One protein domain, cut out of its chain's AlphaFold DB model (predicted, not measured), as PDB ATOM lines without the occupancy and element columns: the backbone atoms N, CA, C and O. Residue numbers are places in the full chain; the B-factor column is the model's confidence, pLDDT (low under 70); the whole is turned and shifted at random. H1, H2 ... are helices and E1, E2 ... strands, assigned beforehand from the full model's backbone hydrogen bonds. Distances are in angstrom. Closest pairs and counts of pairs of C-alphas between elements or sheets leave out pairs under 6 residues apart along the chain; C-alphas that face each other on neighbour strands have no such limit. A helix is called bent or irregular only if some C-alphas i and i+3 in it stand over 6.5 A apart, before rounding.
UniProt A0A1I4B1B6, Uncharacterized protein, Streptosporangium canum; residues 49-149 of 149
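AT A GLANCE: This is residues 49 to 149 of the 149 residues of an uncharacterized protein of Streptosporangium canum (UniProt A0A1I4B1B6). A small sheet of three strands, E1, E2 and E3, stands at one end with helix H1 grazing it, and the long bent helix H2 reaches from near the sheet to the far end. Helix H3 lies by the bend of H2, and the chain then returns to the sheet as its edge strand E3, in a loose arrangement where no helix touches another. The printed part has 101 residues, in the order H1, E1, E2, H2, H3, E3; the sheet runs E1, E2, E3, antiparallel throughout, and the class is mixed, helices and strands. The whole is loose, with a radius of gyration of the C-alphas of 16.2 A and spans of 42 by 31 by 27 A.

HOW THE PARTS SIT: H1, residues 51 to 62, is on the sheet of E1, residues 67 to 72, E2, residues 81 to 86, and E3, residues 144 to 148, but only grazes it with residues 57 to 61. The closest C-alphas of H1 and E3 are those of Tyr 61 and Leu 145, 6.8 A apart. E1 and E2 form a hairpin, antiparallel at 161 degrees, with N 71 and O 83 within hydrogen-bond range at 2.8 A. The inner strand E2 is antiparallel to E3 at 164 degrees, with N 147 and O 82 at 2.8 A. H2, residues 92 to 115, was assigned as one helix by its hydrogen bonds but is bent: C-alphas 100 and 103 are 6.7 A apart. Its arms, H2a, residues 92 to 100, and H2b, residues 103 to 115, stand at a steep tilt of 44 degrees. H2b is itself irregular, with C-alphas 104 and 107 at 6.6 A. H1 and H2a are near each other, with 5 pairs of C-alphas within 10 A. H3, residues 126 to 135, is close to H2a but not clearly touching, about perpendicular at 83 degrees; their closest C-alphas are those of Gln 99 and Leu 126, 6.2 A apart. H2b and E3 are apart. Every O i to N i+4 pair is within hydrogen-bond range in H2a and H3, against 6 of 8 in H1 and 7 of 9 in H2b.

IN THESE COORDINATES: H1 begins at C-alpha 51, (130.754, 116.395, 103.626), and measures 18.2 A from first to last C-alpha. E1 measures 13.8 A and E2 16.5 A. H2a measures 12.3 A, and H2b 19.2 A, ending at C-alpha 115, (122.406, 78.715, 100.372). H3 measures 14.2 A. E3 measures 13.0 A and ends at C-alpha 148, (134.701, 108.302, 119.105).

THE WHOLE: The two C-alphas farthest apart are those of Glu 62 and Gly 117, at 44.9 A. The printed part has no cut and no long link. Its mean pLDDT is 93.3, and no printed residue is under 70.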
ATOM      1  N   LEU A  49     126.590 110.373 100.885       93.56
ATOM      2  CA  LEU A  49     126.477 111.629 101.621       93.56
ATOM      3  C   LEU A  49     127.720 112.499 101.401       93.56
ATOM      4  O   LEU A  49     128.866 112.055 101.542       93.56
ATOM      5  N   GLY A  50     127.487 113.754 101.043       92.19
ATOM      6  CA  GLY A  50     128.499 114.790 100.944       92.19
ATOM      7  C   GLY A  50     129.027 115.221 102.320       92.19
ATOM      8  O   GLY A  50     128.394 114.969 103.345       92.19
ATOM      9  N   PRO A  51     130.176 115.920 102.367       93.75
ATOM     10  CA  PRO A  51     130.754 116.395 103.626       93.75
ATOM     11  C   PRO A  51     129.805 117.260 104.469       93.75
ATOM     12  O   PRO A  51     129.792 117.121 105.688       93.75
ATOM     13  N   ALA A  52     128.995 118.114 103.832       92.94
ATOM     14  CA  ALA A  52     128.015 118.957 104.520       92.94
ATOM     15  C   ALA A  52     126.890 118.123 105.160       92.94
ATOM     16  O   ALA A  52     126.648 118.253 106.355       92.94
ATOM     17  N   GLU A  53     126.294 117.190 104.408       93.31
ATOM     18  CA  GLU A  53     125.258 116.274 104.911       93.31
ATOM     19  C   GLU A  53     125.790 115.422 106.084       93.31
ATOM     20  O   GLU A  53     125.105 115.216 107.087       93.31
ATOM     21  N   CYS A  54     127.048 114.967 106.007       94.62
ATOM     22  CA  CYS A  54     127.710 114.267 107.110       94.62
ATOM     23  C   CYS A  54     127.916 115.159 108.343       94.62
ATOM     24  O   CYS A  54     127.729 114.688 109.468       94.62
ATOM     25  N   ALA A  55     128.318 116.418 108.154       94.12
ATOM     26  CA  ALA A  55     128.513 117.366 109.249       94.12
ATOM     27  C   ALA A  55     127.189 117.670 109.963       94.12
ATOM     28  O   ALA A  55     127.137 117.632 111.192       94.12
ATOM     29  N   GLU A  56     126.112 117.878 109.205       93.31
ATOM     30  CA  GLU A  56     124.762 118.090 109.735       93.31
ATOM     31  C   GLU A  56     124.275 116.887 110.548       93.31
ATOM     32  O   GLU A  56     123.881 117.042 111.703       93.31
ATOM     33  N   LEU A  57     124.377 115.670 109.999       94.31
ATOM     34  CA  LEU A  57     123.998 114.450 110.721       94.31
ATOM     35  C   LEU A  57     124.829 114.236 111.988       94.31
ATOM     36  O   LEU A  57     124.299 113.793 113.006       94.31
ATOM     37  N   SER A  58     126.123 114.557 111.946       94.50
ATOM     38  CA  SER A  58     127.015 114.420 113.102       94.50
ATOM     39  C   SER A  58     126.695 115.434 114.204       94.50
ATOM     40  O   SER A  58     126.793 115.103 115.389       94.50
ATOM     41  N   ALA A  59     126.275 116.649 113.833       95.25
ATOM     42  CA  ALA A  59     125.871 117.693 114.774       95.25
ATOM     43  C   ALA A  59     124.638 117.290 115.600       95.25
ATOM     44  O   ALA A  59     124.548 117.654 116.775       95.25
ATOM     45  N   LEU A  60     123.755 116.442 115.047       94.50
ATOM     46  CA  LEU A  60     122.593 115.904 115.765       94.50
ATOM     47  C   LEU A  60     122.970 115.146 117.039       94.50
ATOM     48  O   LEU A  60     122.124 114.985 117.912       94.50
ATOM     49  N   TYR A  61     124.219 114.685 117.182       93.94
ATOM     50  CA  TYR A  61     124.673 114.036 118.411       93.94
ATOM     51  C   TYR A  61     124.468 114.926 119.647       93.94
ATOM     52  O   TYR A  61     124.213 114.401 120.727       93.94
ATOM     53  N   GLU A  62     124.538 116.253 119.519       94.31
ATOM     54  CA  GLU A  62     124.301 117.163 120.649       94.31
ATOM     55  C   GLU A  62     122.816 117.258 121.043       94.31
ATOM     56  O   GLU A  62     122.490 117.557 122.192       94.31
ATOM     57  N   GLU A  63     121.897 116.919 120.138       94.50
ATOM     58  CA  GLU A  63     120.450 116.945 120.365       94.50
ATOM     59  C   GLU A  63     119.978 115.678 121.101       94.50
ATOM     60  O   GLU A  63     119.323 114.802 120.539       94.50
ATOM     61  N   THR A  64     120.313 115.568 122.392       92.44
ATOM     62  CA  THR A  64     120.033 114.392 123.251       92.44
ATOM     63  C   THR A  64     118.583 113.897 123.199       92.44
ATOM     64  O   THR A  64     118.359 112.692 123.275       92.44
ATOM     65  N   TRP A  65     117.612 114.799 123.028       93.06
ATOM     66  CA  TRP A  65     116.178 114.495 122.955       93.06
ATOM     67  C   TRP A  65     115.785 113.633 121.744       93.06
ATOM     68  O   TRP A  65     114.725 113.018 121.759       93.06
ATOM     69  N   ARG A  66     116.635 113.549 120.712       93.75
ATOM     70  CA  ARG A  66     116.430 112.678 119.543       93.75
ATOM     71  C   ARG A  66     116.785 111.220 119.798       93.75
ATOM     72  O   ARG A  66     116.642 110.405 118.889       93.75
ATOM     73  N   PHE A  67     117.322 110.891 120.970       95.56
ATOM     74  CA  PHE A  67     117.867 109.572 121.254       95.56
ATOM     75  C   PHE A  67     117.149 108.914 122.425       95.56
ATOM     76  O   PHE A  67     117.049 109.476 123.512       95.56
ATOM     77  N   ARG A  68     116.741 107.658 122.232       95.31
ATOM     78  CA  ARG A  68     116.083 106.861 123.277       95.31
ATOM     79  C   ARG A  68     117.057 106.309 124.317       95.31
ATOM     80  O   ARG A  68     116.656 105.951 125.421       95.31
ATOM     81  N   SER A  69     118.333 106.158 123.957       94.12
ATOM     82  CA  SER A  69     119.365 105.672 124.875       94.12
ATOM     83  C   SER A  69     120.777 106.008 124.405       94.12
ATOM     84  O   SER A  69     121.043 106.135 123.211       94.12
ATOM     85  N   THR A  70     121.698 106.103 125.367       94.19
ATOM     86  CA  THR A  70     123.144 106.253 125.148       94.19
ATOM     87  C   THR A  70     123.865 105.033 125.704       94.19
ATOM     88  O   THR A  70     123.554 104.576 126.803       94.19
ATOM     89  N   VAL A  71     124.838 104.525 124.958       91.38
ATOM     90  CA  VAL A  71     125.725 103.445 125.376       91.38
ATOM     91  C   VAL A  71     127.149 103.971 125.445       91.38
ATOM     92  O   VAL A  71     127.682 104.484 124.463       91.38
ATOM     93  N   ASP A  72     127.764 103.818 126.616       89.88
ATOM     94  CA  ASP A  72     129.184 104.086 126.813       89.88
ATOM     95  C   ASP A  72     130.003 102.854 126.426       89.88
ATOM     96  O   ASP A  72     129.906 101.811 127.072       89.88
ATOM     97  N   MET A  73     130.791 102.960 125.358       88.06
ATOM     98  CA  MET A  73     131.535 101.824 124.808       88.06
ATOM     99  C   MET A  73     132.627 101.335 125.755       88.06
ATOM    100  O   MET A  73     132.888 100.129 125.807       88.06
ATOM    101  N   ALA A  74     133.223 102.239 126.540       83.56
ATOM    102  CA  ALA A  74     134.279 101.886 127.480       83.56
ATOM    103  C   ALA A  74     133.737 100.961 128.577       83.56
ATOM    104  O   ALA A  74     134.403 100.004 128.975       83.56
ATOM    105  N   ARG A  75     132.476 101.166 128.982       81.25
ATOM    106  CA  ARG A  75     131.778 100.296 129.941       81.25
ATOM    107  C   ARG A  75     131.650  98.847 129.455       81.25
ATOM    108  O   ARG A  75     131.615  97.939 130.281       81.25
ATOM    109  N   TYR A  76     131.612  98.628 128.141       79.19
ATOM    110  CA  TYR A  76     131.462  97.306 127.523       79.19
ATOM    111  C   TYR A  76     132.750  96.780 126.874       79.19
ATOM    112  O   TYR A  76     132.719  95.744 126.219       79.19
ATOM    113  N   ARG A  77     133.892  97.459 127.073       78.31
ATOM    114  CA  ARG A  77     135.189  97.135 126.444       78.31
ATOM    115  C   ARG A  77     135.145  97.154 124.906       78.31
ATOM    116  O   ARG A  77     135.925  96.466 124.258       78.31
ATOM    117  N   PHE A  78     134.272  97.978 124.325       74.62
ATOM    118  CA  PHE A  78     134.145  98.159 122.871       74.62
ATOM    119  C   PHE A  78     135.043  99.278 122.312       74.62
ATOM    120  O   PHE A  78     134.878  99.690 121.169       74.62
ATOM    121  N   GLY A  79     135.992  99.777 123.109       81.44
ATOM    122  CA  GLY A  79     136.867 100.899 122.762       81.44
ATOM    123  C   GLY A  79     136.472 102.199 123.463       81.44
ATOM    124  O   GLY A  79     135.747 102.187 124.459       81.44
ATOM    125  N   SER A  80     136.986 103.323 122.956       83.31
ATOM    126  CA  SER A  80     136.771 104.661 123.516       83.31
ATOM    127  C   SER A  80     135.729 105.423 122.698       83.31
ATOM    128  O   SER A  80     135.937 105.696 121.517       83.31
ATOM    129  N   GLY A  81     134.592 105.749 123.311       89.06
ATOM    130  CA  GLY A  81     133.508 106.456 122.635       89.06
ATOM    131  C   GLY A  81     132.134 106.158 123.219       89.06
ATOM    132  O   GLY A  81     131.987 105.487 124.244       89.06
ATOM    133  N   GLN A  82     131.115 106.682 122.554       92.69
ATOM    134  CA  GLN A  82     129.714 106.497 122.902       92.69
ATOM    135  C   GLN A  82     128.888 106.384 121.626       92.69
ATOM    136  O   GLN A  82     129.111 107.141 120.681       92.69
ATOM    137  N   TYR A  83     127.896 105.496 121.612       93.12
ATOM    138  CA  TYR A  83     126.858 105.515 120.584       93.12
ATOM    139  C   TYR A  83     125.491 105.771 121.198       93.12
ATOM    140  O   TYR A  83     125.204 105.377 122.329       93.12
ATOM    141  N   ARG A  84     124.630 106.440 120.438       95.12
ATOM    142  CA  ARG A  84     123.254 106.735 120.828       95.12
ATOM    143  C   ARG A  84     122.291 106.119 119.835       95.12
ATOM    144  O   ARG A  84     122.516 106.225 118.635       95.12
ATOM    145  N   TYR A  85     121.226 105.496 120.329       95.81
ATOM    146  CA  TYR A  85     120.134 105.010 119.486       95.81
ATOM    147  C   TYR A  85     119.154 106.143 119.231       95.81
ATOM    148  O   TYR A  85     118.642 106.714 120.196       95.81
ATOM    149  N   PHE A  86     118.878 106.446 117.964       95.50
ATOM    150  CA  PHE A  86     117.823 107.394 117.617       95.50
ATOM    151  C   PHE A  86     116.467 106.901 118.132       95.50
ATOM    152  O   PHE A  86     116.197 105.697 118.164       95.50
ATOM    153  N   ASP A  87     115.630 107.847 118.539       93.69
ATOM    154  CA  ASP A  87     114.206 107.640 118.755       93.69
ATOM    155  C   ASP A  87     113.410 108.020 117.496       93.69
ATOM    156  O   ASP A  87     113.941 108.638 116.569       93.69
ATOM    157  N   SER A  88     112.142 107.626 117.448       87.00
ATOM    158  CA  SER A  88     111.221 108.033 116.383       87.00
ATOM    159  C   SER A  88     110.614 109.415 116.684       87.00
ATOM    160  O   SER A  88     110.228 109.660 117.826       87.00
ATOM    161  N   PRO A  89     110.441 110.306 115.684       88.88
ATOM    162  CA  PRO A  89     110.780 110.137 114.268       88.88
ATOM    163  C   PRO A  89     112.278 110.330 113.973       88.88
ATOM    164  O   PRO A  89     112.943 111.183 114.561       88.88
ATOM    165  N   PHE A  90     112.803 109.568 113.005       88.56
ATOM    166  CA  PHE A  90     114.208 109.674 112.597       88.56
ATOM    167  C   PHE A  90     114.498 110.956 111.813       88.56
ATOM    168  O   PHE A  90     113.612 111.465 111.122       88.56
ATOM    169  N   PRO A  91     115.761 111.426 111.829       91.75
ATOM    170  CA  PRO A  91     116.227 112.401 110.859       91.75
ATOM    171  C   PRO A  91     115.965 111.916 109.436       91.75
ATOM    172  O   PRO A  91     116.164 110.740 109.116       91.75
ATOM    173  N   GLU A  92     115.559 112.850 108.587       91.62
ATOM    174  CA  GLU A  92     115.124 112.591 107.220       91.62
ATOM    175  C   GLU A  92     116.125 111.724 106.418       91.62
ATOM    176  O   GLU A  92     115.719 110.662 105.942       91.62
ATOM    177  N   PRO A  93     117.446 112.021 106.387       93.25
ATOM    178  CA  PRO A  93     118.401 111.184 105.652       93.25
ATOM    179  C   PRO A  93     118.479 109.738 106.162       93.25
ATOM    180  O   PRO A  93     118.637 108.803 105.380       93.25
ATOM    181  N   VAL A  94     118.338 109.526 107.476       93.81
ATOM    182  CA  VAL A  94     118.381 108.183 108.078       93.81
ATOM    183  C   VAL A  94     117.158 107.373 107.652       93.81
ATOM    184  O   VAL A  94     117.291 106.189 107.342       93.81
ATOM    185  N   ARG A  95     115.970 107.993 107.608       93.44
ATOM    186  CA  ARG A  95     114.752 107.327 107.123       93.44
ATOM    187  C   ARG A  95     114.893 106.937 105.650       93.44
ATOM    188  O   ARG A  95     114.680 105.773 105.318       93.44
ATOM    189  N   GLN A  96     115.293 107.884 104.803       93.81
ATOM    190  CA  GLN A  96     115.404 107.691 103.356       93.81
ATOM    191  C   GLN A  96     116.406 106.600 102.988       93.81
ATOM    192  O   GLN A  96     116.086 105.700 102.216       93.81
ATOM    193  N   LEU A  97     117.607 106.636 103.579       95.44
ATOM    194  CA  LEU A  97     118.629 105.628 103.306       95.44
ATOM    195  C   LEU A  97     118.125 104.236 103.688       95.44
ATOM    196  O   LEU A  97     118.261 103.310 102.898       95.44
ATOM    197  N   ARG A  98     117.472 104.072 104.845       95.50
ATOM    198  CA  ARG A  98     116.924 102.764 105.244       95.50
ATOM    199  C   ARG A  98     115.918 102.223 104.229       95.50
ATOM    200  O   ARG A  98     116.027 101.056 103.859       95.50
ATOM    201  N   GLN A  99     114.990 103.063 103.773       95.88
ATOM    202  CA  GLN A  99     114.006 102.683 102.756       95.88
ATOM    203  C   GLN A  99     114.676 102.315 101.429       95.88
ATOM    204  O   GLN A  99     114.366 101.280 100.847       95.88
ATOM    205  N   ALA A 100     115.645 103.112 100.976       96.75
ATOM    206  CA  ALA A 100     116.323 102.891  99.703       96.75
ATOM    207  C   ALA A 100     117.241 101.654  99.708       96.75
ATOM    208  O   ALA A 100     117.345 100.953  98.701       96.75
ATOM    209  N   PHE A 101     117.905 101.372 100.833       97.12
ATOM    210  CA  PHE A 101     118.813 100.233 100.974       97.12
ATOM    211  C   PHE A 101     118.081  98.895 101.086       97.12
ATOM    212  O   PHE A 101     118.577  97.892 100.575       97.12
ATOM    213  N   TYR A 102     116.916  98.855 101.737       97.81
ATOM    214  CA  TYR A 102     116.191  97.608 101.988       97.81
ATOM    215  C   TYR A 102     115.970  96.739 100.733       97.81
ATOM    216  O   TYR A 102     116.456  95.604 100.727       97.81
ATOM    217  N   PRO A 103     115.341  97.231  99.642       97.06
ATOM    218  CA  PRO A 103     115.084  96.405  98.458       97.06
ATOM    219  C   PRO A 103     116.365  95.987  97.726       97.06
ATOM    220  O   PRO A 103     116.343  95.056  96.926       97.06
ATOM    221  N   ARG A 104     117.491  96.661  97.984       97.69
ATOM    222  CA  ARG A 104     118.791  96.340  97.387       97.69
ATOM    223  C   ARG A 104     119.545  95.262  98.159       97.69
ATOM    224  O   ARG A 104     120.210  94.430  97.555       97.69
ATOM    225  N   LEU A 105     119.404  95.251  99.485       97.50
ATOM    226  CA  LEU A 105     120.022  94.261 100.371       97.50
ATOM    227  C   LEU A 105     119.197  92.972 100.487       97.50
ATOM    228  O   LEU A 105     119.749  91.903 100.744       97.50
ATOM    229  N   LEU A 106     117.880  93.057 100.286       98.19
ATOM    230  CA  LEU A 106     116.958  91.930 100.410       98.19
ATOM    231  C   LEU A 106     117.321  90.725  99.513       98.19
ATOM    232  O   LEU A 106     117.329  89.606 100.034       98.19
ATOM    233  N   PRO A 107     117.670  90.886  98.217       97.44
ATOM    234  CA  PRO A 107     118.087  89.762  97.377       97.44
ATOM    235  C   PRO A 107     119.332  89.043  97.907       97.44
ATOM    236  O   PRO A 107     119.366  87.816  97.892       97.44
ATOM    237  N   ILE A 108     120.309  89.787  98.439       97.44
ATOM    238  CA  ILE A 108     121.537  89.227  99.029       97.44
ATOM    239  C   ILE A 108     121.177  88.372 100.252       97.44
ATOM    240  O   ILE A 108     121.592  87.220 100.365       97.44
ATOM    241  N   ALA A 109     120.337  88.906 101.144       97.25
ATOM    242  CA  ALA A 109     119.891  88.183 102.333       97.25
ATOM    243  C   ALA A 109     119.105  86.905 101.986       97.25
ATOM    244  O   ALA A 109     119.320  85.856 102.600       97.25
ATOM    245  N   ARG A 110     118.206  86.976 100.994       97.62
ATOM    246  CA  ARG A 110     117.422  85.825 100.512       97.62
ATOM    247  C   ARG A 110     118.312  84.755  99.870       97.62
ATOM    248  O   ARG A 110     118.123  83.577 100.165       97.62
ATOM    249  N   ASP A 111     119.297  85.147  99.061       97.44
ATOM    250  CA  ASP A 111     120.275  84.225  98.466       97.44
ATOM    251  C   ASP A 111     121.082  83.483  99.543       97.44
ATOM    252  O   ASP A 111     121.195  82.256  99.516       97.44
ATOM    253  N   TRP A 112     121.567  84.195 100.560       97.19
ATOM    254  CA  TRP A 112     122.279  83.571 101.676       97.19
ATOM    255  C   TRP A 112     121.414  82.611 102.478       97.19
ATOM    256  O   TRP A 112     121.862  81.517 102.820       97.19
ATOM    257  N   ALA A 113     120.169  82.989 102.773       97.69
ATOM    258  CA  ALA A 113     119.234  82.100 103.447       97.69
ATOM    259  C   ALA A 113     119.017  80.814 102.636       97.69
ATOM    260  O   ALA A 113     119.121  79.725 103.202       97.69
ATOM    261  N   ALA A 114     118.826  80.928 101.318       97.44
ATOM    262  CA  ALA A 114     118.677  79.781 100.427       97.44
ATOM    263  C   ALA A 114     119.922  78.877 100.429       97.44
ATOM    264  O   ALA A 114     119.798  77.668 100.632       97.44
ATOM    265  N   LYS A 115     121.126  79.451 100.299       96.19
ATOM    266  CA  LYS A 115     122.406  78.715 100.372       96.19
ATOM    267  C   LYS A 115     122.601  77.990 101.707       96.19
ATOM    268  O   LYS A 115     123.220  76.931 101.747       96.19
ATOM    269  N   LEU A 116     122.059  78.541 102.793       97.00
ATOM    270  CA  LEU A 116     122.095  77.950 104.133       97.00
ATOM    271  C   LEU A 116     120.921  76.997 104.421       97.00
ATOM    272  O   LEU A 116     120.813  76.510 105.547       97.00
ATOM    273  N   GLY A 117     120.029  76.750 103.456       97.44
ATOM    274  CA  GLY A 117     118.837  75.916 103.648       97.44
ATOM    275  C   GLY A 117     117.835  76.495 104.655       97.44
ATOM    276  O   GLY A 117     117.109  75.747 105.308       97.44
ATOM    277  N   ARG A 118     117.821  77.820 104.831       96.94
ATOM    278  CA  ARG A 118     116.936  78.544 105.753       96.94
ATOM    279  C   ARG A 118     115.793  79.209 104.993       96.94
ATOM    280  O   ARG A 118     115.942  79.607 103.842       96.94
ATOM    281  N   SER A 119     114.658  79.380 105.665       94.25
ATOM    282  CA  SER A 119     113.583  80.225 105.150       94.25
ATOM    283  C   SER A 119     113.991  81.700 105.180       94.25
ATOM    284  O   SER A 119     114.751  82.138 106.046       94.25
ATOM    285  N   ALA A 120     113.455  82.470 104.236       93.38
ATOM    286  CA  ALA A 120     113.678  83.905 104.118       93.38
ATOM    287  C   ALA A 120     112.332  84.649 104.200       93.38
ATOM    288  O   ALA A 120     111.816  85.086 103.173       93.38
ATOM    289  N   PRO A 121     111.723  84.768 105.396       92.50
ATOM    290  CA  PRO A 121     110.371  85.310 105.568       92.50
ATOM    291  C   PRO A 121     110.305  86.843 105.446       92.50
ATOM    292  O   PRO A 121     109.303  87.441 105.820       92.50
ATOM    293  N   TRP A 122     111.380  87.492 104.993       96.38
ATOM    294  CA  TRP A 122     111.436  88.943 104.845       96.38
ATOM    295  C   TRP A 122     110.549  89.378 103.669       96.38
ATOM    296  O   TRP A 122     110.699  88.791 102.592       96.38
ATOM    297  N   PRO A 123     109.650  90.361 103.849       97.44
ATOM    298  CA  PRO A 123     108.774  90.871 102.795       97.44
ATOM    299  C   PRO A 123     109.539  91.736 101.783       97.44
ATOM    300  O   PRO A 123     110.753  91.895 101.882       97.44
ATOM    301  N   ASP A 124     108.846  92.267 100.777       97.12
ATOM    302  CA  ASP A 124     109.480  93.074  99.725       97.12
ATOM    303  C   ASP A 124     109.681  94.545 100.128       97.12
ATOM    304  O   ASP A 124     110.489  95.245  99.510       97.12
ATOM    305  N   THR A 125     109.014  95.011 101.193       96.94
ATOM    306  CA  THR A 125     109.137  96.388 101.696       96.94
ATOM    307  C   THR A 125     109.665  96.456 103.128       96.94
ATOM    308  O   THR A 125     109.436  95.572 103.958       96.94
ATOM    309  N   LEU A 126     110.385  97.541 103.439       96.31
ATOM    310  CA  LEU A 126     110.875  97.777 104.797       96.31
ATOM    311  C   LEU A 126     109.714  98.001 105.772       96.31
ATOM    312  O   LEU A 126     109.810  97.571 106.917       96.31
ATOM    313  N   ASP A 127     108.643  98.663 105.333       95.94
ATOM    314  CA  ASP A 127     107.496  98.972 106.190       95.94
ATOM    315  C   ASP A 127     106.783  97.696 106.644       95.94
ATOM    316  O   ASP A 127     106.620  97.498 107.848       95.94
ATOM    317  N   GLU A 128     106.497  96.769 105.724       97.56
ATOM    318  CA  GLU A 128     105.953  95.450 106.075       97.56
ATOM    319  C   GLU A 128     106.893  94.694 107.021       97.56
ATOM    320  O   GLU A 128     106.457  94.078 107.995       97.56
ATOM    321  N   TRP A 129     108.206  94.766 106.782       96.56
ATOM    322  CA  TRP A 129     109.167  94.098 107.655       96.56
ATOM    323  C   TRP A 129     109.162  94.679 109.072       96.56
ATOM    324  O   TRP A 129     109.222  93.934 110.052       96.56
ATOM    325  N   LEU A 130     109.057  96.003 109.201       94.81
ATOM    326  CA  LEU A 130     108.966  96.674 110.495       94.81
ATOM    327  C   LEU A 130     107.656  96.347 111.214       94.81
ATOM    328  O   LEU A 130     107.685  96.112 112.422       94.81
ATOM    329  N   GLU A 131     106.532  96.262 110.501       96.12
ATOM    330  CA  GLU A 131     105.257  95.808 111.063       96.12
ATOM    331  C   GLU A 131     105.356  94.382 111.611       96.12
ATOM    332  O   GLU A 131     104.949  94.126 112.747       96.12
ATOM    333  N   MET A 132     105.981  93.467 110.863       96.81
ATOM    334  CA  MET A 132     106.242  92.101 111.326       96.81
ATOM    335  C   MET A 132     107.130  92.081 112.576       96.81
ATOM    336  O   MET A 132     106.839  91.359 113.534       96.81
ATOM    337  N   CYS A 133     108.192  92.894 112.614       95.12
ATOM    338  CA  CYS A 133     109.034  93.041 113.802       95.12
ATOM    339  C   CYS A 133     108.238  93.563 115.007       95.12
ATOM    340  O   CYS A 133     108.363  93.018 116.106       95.12
ATOM    341  N   HIS A 134     107.397  94.582 114.813       95.31
ATOM    342  CA  HIS A 134     106.554  95.148 115.865       95.31
ATOM    343  C   HIS A 134     105.542  94.125 116.393       95.31
ATOM    344  O   HIS A 134     105.411  93.982 117.610       95.31
ATOM    345  N   ALA A 135     104.892  93.367 115.506       96.56
ATOM    346  CA  ALA A 135     103.982  92.282 115.874       96.56
ATOM    347  C   ALA A 135     104.691  91.175 116.673       96.56
ATOM    348  O   ALA A 135     104.110  90.597 117.588       96.56
ATOM    349  N   ALA A 136     105.975  90.932 116.391       95.94
ATOM    350  CA  ALA A 136     106.831  90.019 117.150       95.94
ATOM    351  C   ALA A 136     107.424  90.633 118.444       95.94
ATOM    352  O   ALA A 136     108.283  90.020 119.080       95.94
ATOM    353  N   GLY A 137     107.007  91.842 118.840       95.75
ATOM    354  CA  GLY A 137     107.453  92.527 120.061       95.75
ATOM    355  C   GLY A 137     108.767  93.309 119.933       95.75
ATOM    356  O   GLY A 137     109.228  93.909 120.907       95.75
ATOM    357  N   GLN A 138     109.378  93.352 118.747       94.38
ATOM    358  CA  GLN A 138     110.601  94.111 118.479       94.38
ATOM    359  C   GLN A 138     110.270  95.547 118.057       94.38
ATOM    360  O   GLN A 138     110.352  95.895 116.888       94.38
ATOM    361  N   THR A 139     109.904  96.397 119.017       92.06
ATOM    362  CA  THR A 139     109.395  97.764 118.761       92.06
ATOM    363  C   THR A 139     110.445  98.873 118.820       92.06
ATOM    364  O   THR A 139     110.145 100.042 118.588       92.06
ATOM    365  N   LYS A 140     111.688  98.544 119.180       91.25
ATOM    366  CA  LYS A 140     112.732  99.543 119.434       91.25
ATOM    367  C   LYS A 140     113.516  99.861 118.157       91.25
ATOM    368  O   LYS A 140     114.130  98.950 117.603       91.25
ATOM    369  N   PRO A 141     113.624 101.143 117.761       89.12
ATOM    370  CA  PRO A 141     114.516 101.557 116.688       89.12
ATOM    371  C   PRO A 141     115.968 101.122 116.892       89.12
ATOM    372  O   PRO A 141     116.514 101.204 118.000       89.12
ATOM    373  N   THR A 142     116.605 100.706 115.803       91.25
ATOM    374  CA  THR A 142     118.007 100.275 115.744       91.25
ATOM    375  C   THR A 142     119.014 101.281 115.160       91.25
ATOM    376  O   THR A 142     120.199 101.054 115.404       91.25
ATOM    377  N   PRO A 143     118.647 102.373 114.446       94.50
ATOM    378  CA  PRO A 143     119.637 103.335 113.957       94.50
ATOM    379  C   PRO A 143     120.438 103.978 115.093       94.50
ATOM    380  O   PRO A 143     119.863 104.410 116.095       94.50
ATOM    381  N   ILE A 144     121.758 104.068 114.916       95.00
ATOM    382  CA  ILE A 144     122.676 104.668 115.889       95.00
ATOM    383  C   ILE A 144     123.486 105.811 115.281       95.00
ATOM    384  O   ILE A 144     123.771 105.809 114.086       95.00
ATOM    385  N   LEU A 145     123.910 106.745 116.131       95.38
ATOM    386  CA  LEU A 145     124.974 107.701 115.839       95.38
ATOM    387  C   LEU A 145     126.117 107.494 116.833       95.38
ATOM    388  O   LEU A 145     125.892 107.421 118.043       95.38
ATOM    389  N   LEU A 146     127.335 107.377 116.313       93.75
ATOM    390  CA  LEU A 146     128.532 107.030 117.068       93.75
ATOM    391  C   LEU A 146     129.479 108.228 117.160       93.75
ATOM    392  O   LEU A 146     129.716 108.915 116.169       93.75
ATOM    393  N   ARG A 147     130.053 108.447 118.345       91.94
ATOM    394  CA  ARG A 147     131.109 109.427 118.596       91.94
ATOM    395  C   ARG A 147     132.296 108.740 119.260       91.94
ATOM    396  O   ARG A 147     132.200 108.287 120.402       91.94
ATOM    397  N   TYR A 148     133.413 108.704 118.547       87.00
ATOM    398  CA  TYR A 148     134.701 108.302 119.105       87.00
ATOM    399  C   TYR A 148     135.317 109.436 119.930       87.00
ATOM    400  O   TYR A 148     134.965 110.606 119.755       87.00
ATOM    401  N   ARG A 149     136.208 109.062 120.848       75.25
ATOM    402  CA  ARG A 149     137.053 109.977 121.621       75.25
ATOM    403  C   ARG A 149     138.504 109.812 121.221       75.25
ATOM    404  O   ARG A 149     138.897 108.641 121.027       75.25
TER     405      ARG A 149